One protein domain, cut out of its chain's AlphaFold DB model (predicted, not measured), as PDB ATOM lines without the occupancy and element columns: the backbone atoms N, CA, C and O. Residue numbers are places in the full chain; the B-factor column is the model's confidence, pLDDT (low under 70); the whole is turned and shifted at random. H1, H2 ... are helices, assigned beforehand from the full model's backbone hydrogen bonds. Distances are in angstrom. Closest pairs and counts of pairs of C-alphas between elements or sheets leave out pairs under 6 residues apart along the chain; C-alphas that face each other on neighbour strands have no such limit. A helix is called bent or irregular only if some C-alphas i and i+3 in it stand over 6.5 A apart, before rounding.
ATOM      1  N   GLU A 159      19.028  36.197 -46.011       83.00
ATOM      2  CA  GLU A 159      19.710  35.848 -44.761       83.00
ATOM      3  C   GLU A 159      19.848  34.332 -44.557       83.00
ATOM      4  O   GLU A 159      20.865  33.857 -44.045       83.00
ATOM      5  N   GLU A 160      18.860  33.552 -44.999       88.19
ATOM      6  CA  GLU A 160      18.901  32.090 -44.947       88.19
ATOM      7  C   GLU A 160      19.957  31.549 -45.913       88.19
ATOM      8  O   GLU A 160      20.771  30.702 -45.539       88.19
ATOM      9  N   ILE A 161      20.006  32.094 -47.133       86.50
ATOM     10  CA  ILE A 161      20.994  31.736 -48.161       86.50
ATOM     11  C   ILE A 161      22.414  32.077 -47.690       86.50
ATOM     12  O   ILE A 161      23.336  31.259 -47.821       86.50
ATOM     13  N   ARG A 162      22.593  33.276 -47.120       87.06
ATOM     14  CA  ARG A 162      23.871  33.753 -46.577       87.06
ATOM     15  C   ARG A 162      24.346  32.858 -45.434       87.06
ATOM     16  O   ARG A 162      25.483  32.387 -45.456       87.06
ATOM     17  N   SER A 163      23.457  32.556 -44.490       91.00
ATOM     18  CA  SER A 163      23.745  31.683 -43.346       91.00
ATOM     19  C   SER A 163      24.076  30.258 -43.775       91.00
ATOM     20  O   SER A 163      25.072  29.703 -43.328       91.00
ATOM     21  N   ALA A 164      23.303  29.667 -44.687       90.25
ATOM     22  CA  ALA A 164      23.542  28.308 -45.165       90.25
ATOM     23  C   ALA A 164      24.886  28.161 -45.895       90.25
ATOM     24  O   ALA A 164      25.567  27.142 -45.759       90.25
ATOM     25  N   SER A 165      25.291  29.199 -46.632       87.00
ATOM     26  CA  SER A 165      26.601  29.255 -47.285       87.00
ATOM     27  C   SER A 165      27.743  29.347 -46.267       87.00
ATOM     28  O   SER A 165      28.741  28.638 -46.410       87.00
ATOM     29  N   ALA A 166      27.578  30.165 -45.221       91.62
ATOM     30  CA  ALA A 166      28.529  30.252 -44.116       91.62
ATOM     31  C   ALA A 166      28.652  28.907 -43.378       91.62
ATOM     32  O   ALA A 166      29.760  28.393 -43.249       91.62
ATOM     33  N   ILE A 167      27.525  28.273 -43.020       91.81
ATOM     34  CA  ILE A 167      27.483  26.934 -42.403       91.81
ATOM     35  C   ILE A 167      28.284  25.938 -43.242       91.81
ATOM     36  O   ILE A 167      29.193  25.294 -42.727       91.81
ATOM     37  N   ARG A 168      28.015  25.853 -44.553       90.19
ATOM     38  CA  ARG A 168      28.729  24.928 -45.443       90.19
ATOM     39  C   ARG A 168      30.242  25.146 -45.420       90.19
ATOM     40  O   ARG A 168      30.998  24.172 -45.376       90.19
ATOM     41  N   ARG A 169      30.689  26.406 -45.482       91.06
ATOM     42  CA  ARG A 169      32.119  26.747 -45.457       91.06
ATOM     43  C   ARG A 169      32.749  26.333 -44.129       91.06
ATOM     44  O   ARG A 169      33.749  25.620 -44.146       91.06
ATOM     45  N   CYS A 170      32.131  26.700 -43.009       92.75
ATOM     46  CA  CYS A 170      32.616  26.366 -41.672       92.75
ATOM     47  C   CYS A 170      32.688  24.854 -41.454       92.75
ATOM     48  O   CYS A 170      33.730  24.340 -41.059       92.75
ATOM     49  N   THR A 171      31.621  24.122 -41.784       90.69
ATOM     50  CA  THR A 171      31.592  22.659 -41.682       90.69
ATOM     51  C   THR A 171      32.705  22.023 -42.512       90.69
ATOM     52  O   THR A 171      33.366  21.105 -42.038       90.69
ATOM     53  N   SER A 172      32.966  22.518 -43.727       89.38
ATOM     54  CA  SER A 172      34.052  22.004 -44.571       89.38
ATOM     55  C   SER A 172      35.432  22.229 -43.948       89.38
ATOM     56  O   SER A 172      36.217  21.285 -43.865       89.38
ATOM     57  N   VAL A 173      35.725  23.455 -43.501       91.81
ATOM     58  CA  VAL A 173      37.025  23.822 -42.910       91.81
ATOM     59  C   VAL A 173      37.261  23.054 -41.611       91.81
ATOM     60  O   VAL A 173      38.300  22.413 -41.451       91.81
ATOM     61  N   PHE A 174      36.280  23.038 -40.705       92.00
ATOM     62  CA  PHE A 174      36.423  22.352 -39.422       92.00
ATOM     63  C   PHE A 174      36.489  20.834 -39.569       92.00
ATOM     64  O   PHE A 174      37.323  20.216 -38.915       92.00
ATOM     65  N   ASN A 175      35.699  20.218 -40.455       89.44
ATOM     66  CA  ASN A 175      35.821  18.779 -40.700       89.44
ATOM     67  C   ASN A 175      37.199  18.428 -41.267       89.44
ATOM     68  O   ASN A 175      37.813  17.460 -40.821       89.44
ATOM     69  N   HIS A 176      37.716  19.218 -42.214       86.94
ATOM     70  CA  HIS A 176      39.057  19.005 -42.758       86.94
ATOM     71  C   HIS A 176      40.139  19.128 -41.674       86.94
ATOM     72  O   HIS A 176      41.030  18.277 -41.585       86.94
ATOM     73  N   PHE A 177      40.016  20.125 -40.794       89.19
ATOM     74  CA  PHE A 177      40.898  20.305 -39.646       89.19
ATOM     75  C   PHE A 177      40.829  19.128 -38.661       89.19
ATOM     76  O   PHE A 177      41.861  18.545 -38.335       89.19
ATOM     77  N   ILE A 178      39.627  18.707 -38.251       88.50
ATOM     78  CA  ILE A 178      39.411  17.579 -37.327       88.50
ATOM     79  C   ILE A 178      39.964  16.275 -37.911       88.50
ATOM     80  O   ILE A 178      40.677  15.545 -37.224       88.50
ATOM     81  N   HIS A 179      39.685  15.979 -39.183       84.69
ATOM     82  CA  HIS A 179      40.230  14.793 -39.847       84.69
ATOM     83  C   HIS A 179      41.757  14.794 -39.862       84.69
ATOM     84  O   HIS A 179      42.384  13.757 -39.641       84.69
ATOM     85  N   THR A 180      42.349  15.962 -40.085       84.31
ATOM     86  CA  THR A 180      43.796  16.129 -40.071       84.31
ATOM     87  C   THR A 180      44.380  15.930 -38.672       84.31
ATOM     88  O   THR A 180      45.358  15.202 -38.521       84.31
ATOM     89  N   LEU A 181      43.761  16.495 -37.630       85.12
ATOM     90  CA  LEU A 181      44.182  16.271 -36.243       85.12
ATOM     91  C   LEU A 181      44.090  14.796 -35.839       85.12
ATOM     92  O   LEU A 181      45.020  14.272 -35.229       85.12
ATOM     93  N   ASN A 182      43.012  14.111 -36.224       83.94
ATOM     94  CA  ASN A 182      42.841  12.683 -35.953       83.94
ATOM     95  C   ASN A 182      43.941  11.843 -36.620       83.94
ATOM     96  O   ASN A 182      44.471  10.924 -35.998       83.94
ATOM     97  N   TYR A 183      44.331  12.190 -37.852       80.00
ATOM     98  CA  TYR A 183      45.448  11.549 -38.553       80.00
ATOM     99  C   TYR A 183      46.781  11.733 -37.809       80.00
ATOM    100  O   TYR A 183      47.522  10.770 -37.628       80.00
ATOM    101  N   ILE A 184      47.075  12.948 -37.330       81.25
ATOM    102  CA  ILE A 184      48.301  13.232 -36.562       81.25
ATOM    103  C   ILE A 184      48.289  12.488 -35.220       81.25
ATOM    104  O   ILE A 184      49.301  11.918 -34.816       81.25
ATOM    105  N   SER A 185      47.148  12.489 -34.526       82.44
ATOM    106  CA  SER A 185      47.007  11.891 -33.196       82.44
ATOM    107  C   SER A 185      47.053  10.362 -33.213       82.44
ATOM    108  O   SER A 185      47.336   9.755 -32.180       82.44
ATOM    109  N   SER A 186      46.720   9.712 -34.330       78.06
ATOM    110  CA  SER A 186      46.718   8.246 -34.449       78.06
ATOM    111  C   SER A 186      47.010   7.790 -35.886       78.06
ATOM    112  O   SER A 186      46.110   7.314 -36.581       78.06
ATOM    113  N   PRO A 187      48.283   7.849 -36.328       65.94
ATOM    114  CA  PRO A 187      48.667   7.535 -37.708       65.94
ATOM    115  C   PRO A 187      48.380   6.081 -38.121       65.94
ATOM    116  O   PRO A 187      48.222   5.785 -39.303       65.94
ATOM    117  N   SER A 188      48.316   5.161 -37.153       61.81
ATOM    118  CA  SER A 188      48.153   3.716 -37.364       61.81
ATOM    119  C   SER A 188      46.718   3.271 -37.673       61.81
ATOM    120  O   SER A 188      46.536   2.157 -38.161       61.81
ATOM    121  N   GLN A 189      45.698   4.107 -37.431       57.31
ATOM    122  CA  GLN A 189      44.288   3.782 -37.724       57.31
ATOM    123  C   GLN A 189      43.782   4.382 -39.049       57.31
ATOM    124  O   GLN A 189      42.727   3.998 -39.549       57.31
ATOM    125  N   SER A 190      44.535   5.298 -39.656       55.84
ATOM    126  CA  SER A 190      44.107   6.107 -40.801       55.84
ATOM    127  C   SER A 190      44.760   5.674 -42.121       55.84
ATOM    128  O   SER A 190      45.360   6.482 -42.824       55.84
ATOM    129  N   MET A 191      44.648   4.389 -42.472       52.44
ATOM    130  CA  MET A 191      45.247   3.795 -43.686       52.44
ATOM    131  C   MET A 191      44.499   4.114 -45.002       52.44
ATOM    132  O   MET A 191      44.969   3.731 -46.065       52.44
ATOM    133  N   ASN A 192      43.360   4.821 -44.959       55.06
ATOM    134  CA  ASN A 192      42.470   5.012 -46.121       55.06
ATOM    135  C   ASN A 192      42.330   6.468 -46.616       55.06
ATOM    136  O   ASN A 192      41.450   6.752 -47.426       55.06
ATOM    137  N   LEU A 193      43.153   7.409 -46.142       54.91
ATOM    138  CA  LEU A 193      43.101   8.812 -46.582       54.91
ATOM    139  C   LEU A 193      44.241   9.116 -47.565       54.91
ATOM    140  O   LEU A 193      45.323   8.554 -47.410       54.91
ATOM    141  N   PRO A 194      44.058  10.010 -48.556       55.81
ATOM    142  CA  PRO A 194      45.144  10.455 -49.426       55.81
ATOM    143  C   PRO A 194      46.202  11.222 -48.610       55.81
ATOM    144  O   PRO A 194      46.102  12.425 -48.378       55.81
ATOM    145  N   ILE A 195      47.227  10.489 -48.166       55.94
ATOM    146  CA  ILE A 195      48.289  10.916 -47.235       55.94
ATOM    147  C   ILE A 195      49.039  12.164 -47.731       55.94
ATOM    148  O   ILE A 195      49.452  13.002 -46.932       55.94
ATOM    149  N   GLN A 196      49.199  12.310 -49.049       55.25
ATOM    150  CA  GLN A 196      50.046  13.353 -49.622       55.25
ATOM    151  C   GLN A 196      49.432  14.755 -49.538       55.25
ATOM    152  O   GLN A 196      50.164  15.706 -49.335       55.25
ATOM    153  N   GLN A 197      48.114  14.936 -49.640       58.66
ATOM    154  CA  GLN A 197      47.555  16.297 -49.693       58.66
ATOM    155  C   GLN A 197      47.481  16.952 -48.302       58.66
ATOM    156  O   GLN A 197      47.812  18.125 -48.138       58.66
ATOM    157  N   ASN A 198      47.137  16.170 -47.273       60.62
ATOM    158  CA  ASN A 198      47.002  16.682 -45.907       60.62
ATOM    159  C   ASN A 198      48.356  17.019 -45.266       60.62
ATOM    160  O   ASN A 198      48.455  18.025 -44.565       60.62
ATOM    161  N   GLN A 199      49.409  16.229 -45.522       58.06
ATOM    162  CA  GLN A 199      50.746  16.518 -44.987       58.06
ATOM    163  C   GLN A 199      51.315  17.841 -45.524       58.06
ATOM    164  O   GLN A 199      51.886  18.602 -44.747       58.06
ATOM    165  N   TYR A 200      51.099  18.151 -46.809       58.38
ATOM    166  CA  TYR A 200      51.556  19.408 -47.415       58.38
ATOM    167  C   TYR A 200      50.774  20.629 -46.898       58.38
ATOM    168  O   TYR A 200      51.362  21.680 -46.639       58.38
ATOM    169  N   ASN A 201      49.458  20.503 -46.689       62.97
ATOM    170  CA  ASN A 201      48.629  21.601 -46.169       62.97
ATOM    171  C   ASN A 201      48.988  21.982 -44.721       62.97
ATOM    172  O   ASN A 201      48.898  23.152 -44.343       62.97
ATOM    173  N   LEU A 202      49.405  20.999 -43.917       64.62
ATOM    174  CA  LEU A 202      49.915  21.197 -42.558       64.62
ATOM    175  C   LEU A 202      51.306  21.825 -42.551       64.62
ATOM    176  O   LEU A 202      51.524  22.804 -41.841       64.62
ATOM    177  N   SER A 203      52.241  21.278 -43.338       60.97
ATOM    178  CA  SER A 203      53.631  21.748 -43.369       60.97
ATOM    179  C   SER A 203      53.749  23.192 -43.846       60.97
ATOM    180  O   SER A 203      54.649  23.910 -43.422       60.97
ATOM    181  N   ASN A 204      52.813  23.629 -44.691       67.31
ATOM    182  CA  ASN A 204      52.788  24.978 -45.245       67.31
ATOM    183  C   ASN A 204      51.930  25.955 -44.421       67.31
ATOM    184  O   ASN A 204      51.757  27.100 -44.831       67.31
ATOM    185  N   GLY A 205      51.349  25.521 -43.294       76.88
ATOM    186  CA  GLY A 205      50.491  26.350 -42.436       76.88
ATOM    187  C   GLY A 205      49.152  26.769 -43.062       76.88
ATOM    188  O   GLY A 205      48.373  27.474 -42.421       76.88
ATOM    189  N   GLN A 206      48.851  26.317 -44.282       82.00
ATOM    190  CA  GLN A 206      47.665  26.714 -45.042       82.00
ATOM    191  C   GLN A 206      46.373  26.329 -44.317       82.00
ATOM    192  O   GLN A 206      45.464  27.145 -44.209       82.00
ATOM    193  N   LEU A 207      46.319  25.116 -43.756       85.81
ATOM    194  CA  LEU A 207      45.152  24.644 -43.010       85.81
ATOM    195  C   LEU A 207      44.849  25.527 -41.791       85.81
ATOM    196  O   LEU A 207      43.694  25.853 -41.529       85.81
ATOM    197  N   LEU A 208      45.883  25.932 -41.049       88.38
ATOM    198  CA  LEU A 208      45.699  26.819 -39.903       88.38
ATOM    199  C   LEU A 208      45.252  28.212 -40.361       88.38
ATOM    200  O   LEU A 208      44.367  28.787 -39.740       88.38
ATOM    201  N   GLY A 209      45.799  28.717 -41.471       91.69
ATOM    202  CA  GLY A 209      45.342  29.960 -42.093       91.69
ATOM    203  C   GLY A 209      43.862  29.921 -42.487       91.69
ATOM    204  O   GLY A 209      43.123  30.851 -42.175       91.69
ATOM    205  N   GLU A 210      43.398  28.829 -43.102       92.06
ATOM    206  CA  GLU A 210      41.986  28.636 -43.463       92.06
ATOM    207  C   GLU A 210      41.071  28.598 -42.232       92.06
ATOM    208  O   GLU A 210      39.988  29.190 -42.251       92.06
ATOM    209  N   VAL A 211      41.507  27.943 -41.151       94.50
ATOM    210  CA  VAL A 211      40.780  27.915 -39.872       94.50
ATOM    211  C   VAL A 211      40.719  29.306 -39.245       94.50
ATOM    212  O   VAL A 211      39.635  29.736 -38.855       94.50
ATOM    213  N   THR A 212      41.843  30.025 -39.174       94.94
ATOM    214  CA  THR A 212      41.900  31.388 -38.625       94.94
ATOM    215  C   THR A 212      40.982  32.326 -39.398       94.94
ATOM    216  O   THR A 212      40.119  32.953 -38.790       94.94
ATOM    217  N   GLN A 213      41.071  32.337 -40.732       95.19
ATOM    218  CA  GLN A 213      40.186  33.150 -41.567       95.19
ATOM    219  C   GLN A 213      38.716  32.773 -41.358       95.19
ATOM    220  O   GLN A 213      37.854  33.638 -41.274       95.19
ATOM    221  N   CYS A 214      38.407  31.477 -41.246       95.19
ATOM    222  CA  CYS A 214      37.042  31.036 -40.983       95.19
ATOM    223  C   CYS A 214      36.518  31.543 -39.629       95.19
ATOM    224  O   CYS A 214      35.333  31.852 -39.519       95.19
ATOM    225  N   LEU A 215      37.362  31.612 -38.598       95.94
ATOM    226  CA  LEU A 215      36.984  32.148 -37.290       95.94
ATOM    227  C   LEU A 215      36.799  33.667 -37.330       95.94
ATOM    228  O   LEU A 215      35.826  34.160 -36.766       95.94
ATOM    229  N   GLU A 216      37.677  34.397 -38.017       96.50
ATOM    230  CA  GLU A 216      37.545  35.845 -38.229       96.50
ATOM    231  C   GLU A 216      36.248  36.184 -38.975       96.50
ATOM    232  O   GLU A 216      35.453  36.994 -38.492       96.50
ATOM    233  N   ASP A 217      35.974  35.472 -40.073       94.81
ATOM    234  CA  ASP A 217      34.735  35.600 -40.844       94.81
ATOM    235  C   ASP A 217      33.506  35.332 -39.955       94.81
ATOM    236  O   ASP A 217      32.496  36.025 -40.063       94.81
ATOM    237  N   LEU A 218      33.568  34.342 -39.053       94.88
ATOM    238  CA  LEU A 218      32.477  34.027 -38.124       94.88
ATOM    239  C   LEU A 218      32.276  35.102 -37.051       94.88
ATOM    240  O   LEU A 218      31.132  35.398 -36.700       94.88
ATOM    241  N   ILE A 219      33.355  35.688 -36.533       95.25
ATOM    242  CA  ILE A 219      33.285  36.788 -35.564       95.25
ATOM    243  C   ILE A 219      32.577  37.986 -36.201       95.25
ATOM    244  O   ILE A 219      31.641  38.524 -35.609       95.25
ATOM    245  N   GLU A 220      32.961  38.360 -37.422       94.31
ATOM    246  CA  GLU A 220      32.294  39.429 -38.167       94.31
ATOM    247  C   GLU A 220      30.842  39.055 -38.502       94.31
ATOM    248  O   GLU A 220      29.909  39.836 -38.292       94.31
ATOM    249  N   PHE A 221      30.616  37.816 -38.943       93.56
ATOM    250  CA  PHE A 221      29.289  37.313 -39.281       93.56
ATOM    251  C   PHE A 221      28.326  37.312 -38.088       93.56
ATOM    252  O   PHE A 221      27.119  37.408 -38.305       93.56
ATOM    253  N   PHE A 222      28.811  37.244 -36.848       95.00
ATOM    254  CA  PHE A 222      27.995  37.326 -35.631       95.00
ATOM    255  C   PHE A 222      28.193  38.622 -34.835       95.00
ATOM    256  O   PHE A 222      27.727  38.716 -33.695       95.00
ATOM    257  N   ALA A 223      28.831  39.633 -35.426       94.06
ATOM    258  CA  ALA A 223      29.060  40.907 -34.765       94.06
ATOM    259  C   ALA A 223      27.739  41.573 -34.348       94.06
ATOM    260  O   ALA A 223      26.742  41.576 -35.083       94.06
ATOM    261  N   GLN A 224      27.741  42.151 -33.146       93.25
ATOM    262  CA  GLN A 224      26.620  42.949 -32.660       93.25
ATOM    263  C   GLN A 224      26.549  44.283 -33.418       93.25
ATOM    264  O   GLN A 224      27.589  44.823 -33.801       93.25
ATOM    265  N   PRO A 225      25.340  44.832 -33.637       92.19
ATOM    266  CA  PRO A 225      25.203  46.152 -34.237       92.19
ATOM    267  C   PRO A 225      25.830  47.227 -33.347       92.19
ATOM    268  O   PRO A 225      25.876  47.093 -32.122       92.19
ATOM    269  N   ASN A 226      26.296  48.311 -33.967       91.19
ATOM    270  CA  ASN A 226      26.919  49.411 -33.243       91.19
ATOM    271  C   ASN A 226      25.887  50.071 -32.301       91.19
ATOM    272  O   ASN A 226      24.781  50.389 -32.743       91.19
ATOM    273  N   PRO A 227      26.224  50.302 -31.016       88.25
ATOM    274  CA  PRO A 227      25.304  50.903 -30.049       88.25
ATOM    275  C   PRO A 227      24.880  52.342 -30.380       88.25
ATOM    276  O   PRO A 227      23.914  52.820 -29.799       88.25
ATOM    277  N   HIS A 228      25.583  53.025 -31.287       91.88
ATOM    278  CA  HIS A 228      25.285  54.400 -31.705       91.88
ATOM    279  C   HIS A 228      24.453  54.482 -32.997       91.88
ATOM    280  O   HIS A 228      24.288  55.568 -33.546       91.88
ATOM    281  N   GLU A 229      23.970  53.352 -33.519       91.69
ATOM    282  CA  GLU A 229      23.035  53.345 -34.649       91.69
ATOM    283  C   GLU A 229      21.627  53.768 -34.222       91.69
ATOM    284  O   GLU A 229      21.242  53.651 -33.059       91.69
ATOM    285  N   GLU A 230      20.832  54.234 -35.186       95.06
ATOM    286  CA  GLU A 230      19.417  54.522 -34.961       95.06
ATOM    287  C   GLU A 230      18.674  53.277 -34.456       95.06
ATOM    288  O   GLU A 230      18.899  52.159 -34.931       95.06
ATOM    289  N   HIS A 231      17.748  53.469 -33.511       92.81
ATOM    290  CA  HIS A 231      17.054  52.368 -32.836       92.81
ATOM    291  C   HIS A 231      16.342  51.404 -33.794       92.81
ATOM    292  O   HIS A 231      16.359  50.195 -33.566       92.81
ATOM    293  N   GLU A 232      15.738  51.911 -34.870       93.75
ATOM    294  CA  GLU A 232      15.056  51.084 -35.869       93.75
ATOM    295  C   GLU A 232      16.041  50.155 -36.600       93.75
ATOM    296  O   GLU A 232      15.830  48.940 -36.687       93.75
ATOM    297  N   ILE A 233      17.174  50.709 -37.041       92.31
ATOM    298  CA  ILE A 233      18.248  49.961 -37.702       92.31
ATOM    299  C   ILE A 233      18.828  48.919 -36.739       92.31
ATOM    300  O   ILE A 233      19.022  47.756 -37.113       92.31
ATOM    301  N   GLN A 234      19.050  49.307 -35.483       92.69
ATOM    302  CA  GLN A 234      19.581  48.427 -34.452       92.69
ATOM    303  C   GLN A 234      18.653  47.231 -34.191       92.69
ATOM    304  O   GLN A 234      19.119  46.089 -34.164       92.69
ATOM    305  N   GLN A 235      17.342  47.457 -34.044       91.00
ATOM    306  CA  GLN A 235      16.367  46.379 -33.837       91.00
ATOM    307  C   GLN A 235      16.301  45.418 -35.031       91.00
ATOM    308  O   GLN A 235      16.270  44.196 -34.842       91.00
ATOM    309  N   SER A 236      16.340  45.950 -36.254       90.50
ATOM    310  CA  SER A 236      16.370  45.142 -37.477       90.50
ATOM    311  C   SER A 236      17.614  44.241 -37.523       90.50
ATOM    312  O   SER A 236      17.506  43.019 -37.682       90.50
ATOM    313  N   LYS A 237      18.804  44.796 -37.250       91.69
ATOM    314  CA  LYS A 237      20.063  44.031 -37.212       91.69
ATOM    315  C   LYS A 237      20.102  42.985 -36.099       91.69
ATOM    316  O   LYS A 237      20.617  41.889 -36.328       91.69
ATOM    317  N   LEU A 238      19.554  43.283 -34.919       92.75
ATOM    318  CA  LEU A 238      19.440  42.312 -33.823       92.75
ATOM    319  C   LEU A 238      18.522  41.146 -34.196       92.75
ATOM    320  O   LEU A 238      18.842  39.992 -33.909       92.75
ATOM    321  N   THR A 239      17.418  41.428 -34.887       90.69
ATOM    322  CA  THR A 239      16.500  40.394 -35.381       90.69
ATOM    323  C   THR A 239      17.196  39.499 -36.405       90.69
ATOM    324  O   THR A 239      17.182  38.274 -36.270       90.69
ATOM    325  N   ALA A 240      17.906  40.093 -37.369       88.62
ATOM    326  CA  ALA A 240      18.710  39.349 -38.336       88.62
ATOM    327  C   ALA A 240      19.836  38.534 -37.666       88.62
ATOM    328  O   ALA A 240      20.117  37.405 -38.067       88.62
ATOM    329  N   LEU A 241      20.484  39.068 -36.623       92.12
ATOM    330  CA  LEU A 241      21.488  38.341 -35.836       92.12
ATOM    331  C   LEU A 241      20.898  37.110 -35.145       92.12
ATOM    332  O   LEU A 241      21.471  36.027 -35.240       92.12
ATOM    333  N   ARG A 242      19.731  37.248 -34.512       89.56
ATOM    334  CA  ARG A 242      19.041  36.120 -33.877       89.56
ATOM    335  C   ARG A 242      18.649  35.049 -34.898       89.56
ATOM    336  O   ARG A 242      18.822  33.864 -34.628       89.56
ATOM    337  N   ASN A 243      18.179  35.453 -36.079       87.69
ATOM    338  CA  ASN A 243      17.845  34.519 -37.156       87.69
ATOM    339  C   ASN A 243      19.076  33.727 -37.623       87.69
ATOM    340  O   ASN A 243      19.012  32.500 -37.690       87.69
ATOM    341  N   ARG A 244      20.218  34.397 -37.840       90.38
ATOM    342  CA  ARG A 244      21.503  33.733 -38.131       90.38
ATOM    343  C   ARG A 244      21.872  32.707 -37.063       90.38
ATOM    344  O   ARG A 244      22.204  31.570 -37.386       90.38
ATOM    345  N   GLN A 245      21.800  33.094 -35.789       88.69
ATOM    346  CA  GLN A 245      22.139  32.213 -34.666       88.69
ATOM    347  C   GLN A 245      21.244  30.968 -34.629       88.69
ATOM    348  O   GLN A 245      21.749  29.854 -34.493       88.69
ATOM    349  N   ASN A 246      19.934  31.142 -34.825       86.62
ATOM    350  CA  ASN A 246      18.987  30.029 -34.890       86.62
ATOM    351  C   ASN A 246      19.314  29.071 -36.048       86.62
ATOM    352  O   ASN A 246      19.309  27.856 -35.861       86.62
ATOM    353  N   LEU A 247      19.645  29.596 -37.234       85.75
ATOM    354  CA  LEU A 247      19.981  28.774 -38.402       85.75
ATOM    355  C   LEU A 247      21.225  27.904 -38.175       85.75
ATOM    356  O   LEU A 247      21.246  26.757 -38.615       85.75
ATOM    357  N   PHE A 248      22.229  28.412 -37.454       85.12
ATOM    358  CA  PHE A 248      23.427  27.642 -37.104       85.12
ATOM    359  C   PHE A 248      23.156  26.561 -36.049       85.12
ATOM    360  O   PHE A 248      23.713  25.471 -36.146       85.12
ATOM    361  N   GLN A 249      22.285  26.825 -35.069       80.38
ATOM    362  CA  GLN A 249      21.961  25.861 -34.009       80.38
ATOM    363  C   GLN A 249      21.191  24.638 -34.512       80.38
ATOM    364  O   GLN A 249      21.371  23.550 -33.986       80.38
ATOM    365  N   VAL A 250      20.325  24.796 -35.517       63.78
ATOM    366  CA  VAL A 250      19.474  23.696 -36.018       63.78
ATOM    367  C   VAL A 250      20.196  22.842 -37.081       63.78
ATOM    368  O   VAL A 250      19.634  21.873 -37.595       63.78
ATOM    369  N   CYS A 251      21.438  23.188 -37.431       57.53
ATOM    370  CA  CYS A 251      22.247  22.474 -38.422       57.53
ATOM    371  C   CYS A 251      23.426  21.678 -37.851       57.53
ATOM    372  O   CYS A 251      23.903  20.790 -38.559       57.53
TER     373      CYS A 251
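This is residues 159 to 251 of the 252 residues of the protein "MIR domain-containing protein" of Trichobilharzia regenti (UniProt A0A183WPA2). A long helix, H1, is the backbone of a loose rod; H3 runs back along its middle in the opposite direction, and the short H2 stands crosswise at the end of the rod where H1 stops and H3 starts. At the other end H4 begins beyond the start of H1 and runs in toward it, its residues 240 to 248 packing on residues 159 to 167 of H1, while residues 227 to 232 stick out at the tip. The printed part has 93 residues with four named helices, in the order H1, H2, H3, H4, and no named strand; the class is all helix. It is loose, with a radius of gyration of the C-alphas of 17.9 A, and spans 57 by 26 by 19 A.

H1, residues 159 to 185, touches H3, residues 206 to 221, with residues 169 to 177 of H1 and 207 to 214 of H3 alone; the closest C-alphas are those of Val 173 and Val 211, 6.3 A apart. These two run opposite ways at a shallow tilt of 32 degrees, only just short of steep. H4, residues 231 to 249, touches H1 with residues 240 to 248 of H4 and 159 to 167 of H1 alone; the closest C-alphas, those of Ser 163 and Arg 244, are 6.0 A apart. H1 and H4 run the same way at a steep tilt of 43 degrees. H2, residues 195 to 203, is close to H1 but not clearly touching, about perpendicular at 80 degrees, with the closest C-alphas, of Thr 180 and Asn 198, 6.7 A apart. H2 is also close to H3 but not clearly touching; the closest C-alphas, of Asn 201 and Leu 207, are 5.6 A apart. H4 is apart from H2 and from H3. In H1, H3 and H4 every O i to N i+4 pair is within hydrogen-bond range; in H2, 3 of 5 are.

H1 begins at C-alpha 159 (19.710, 35.848, -44.761) and measures 38.1 A from first to last C-alpha. H2 measures 12.7 A and is neither bent nor irregular, but only just: C-alphas 195 and 198 are 6.1 A apart. H3 measures 22.0 A and begins at C-alpha 206 (47.665, 26.714, -45.042). H4 measures 27.0 A and ends at C-alpha 249 (21.961, 25.861, -34.009).

The two C-alphas farthest apart are those of Ser 188 and Glu 230, 58.4 A. The printed part has no cut. The link from H2 to H3 is tight, and those from H1 to H2 and from H3 to H4 are short. Residues 227 to 232, of which 231 to 232 belong to H4, stand free. The mean pLDDT of the printed part is 83.1, with residues 187 to 204 and 250 to 251 under 70.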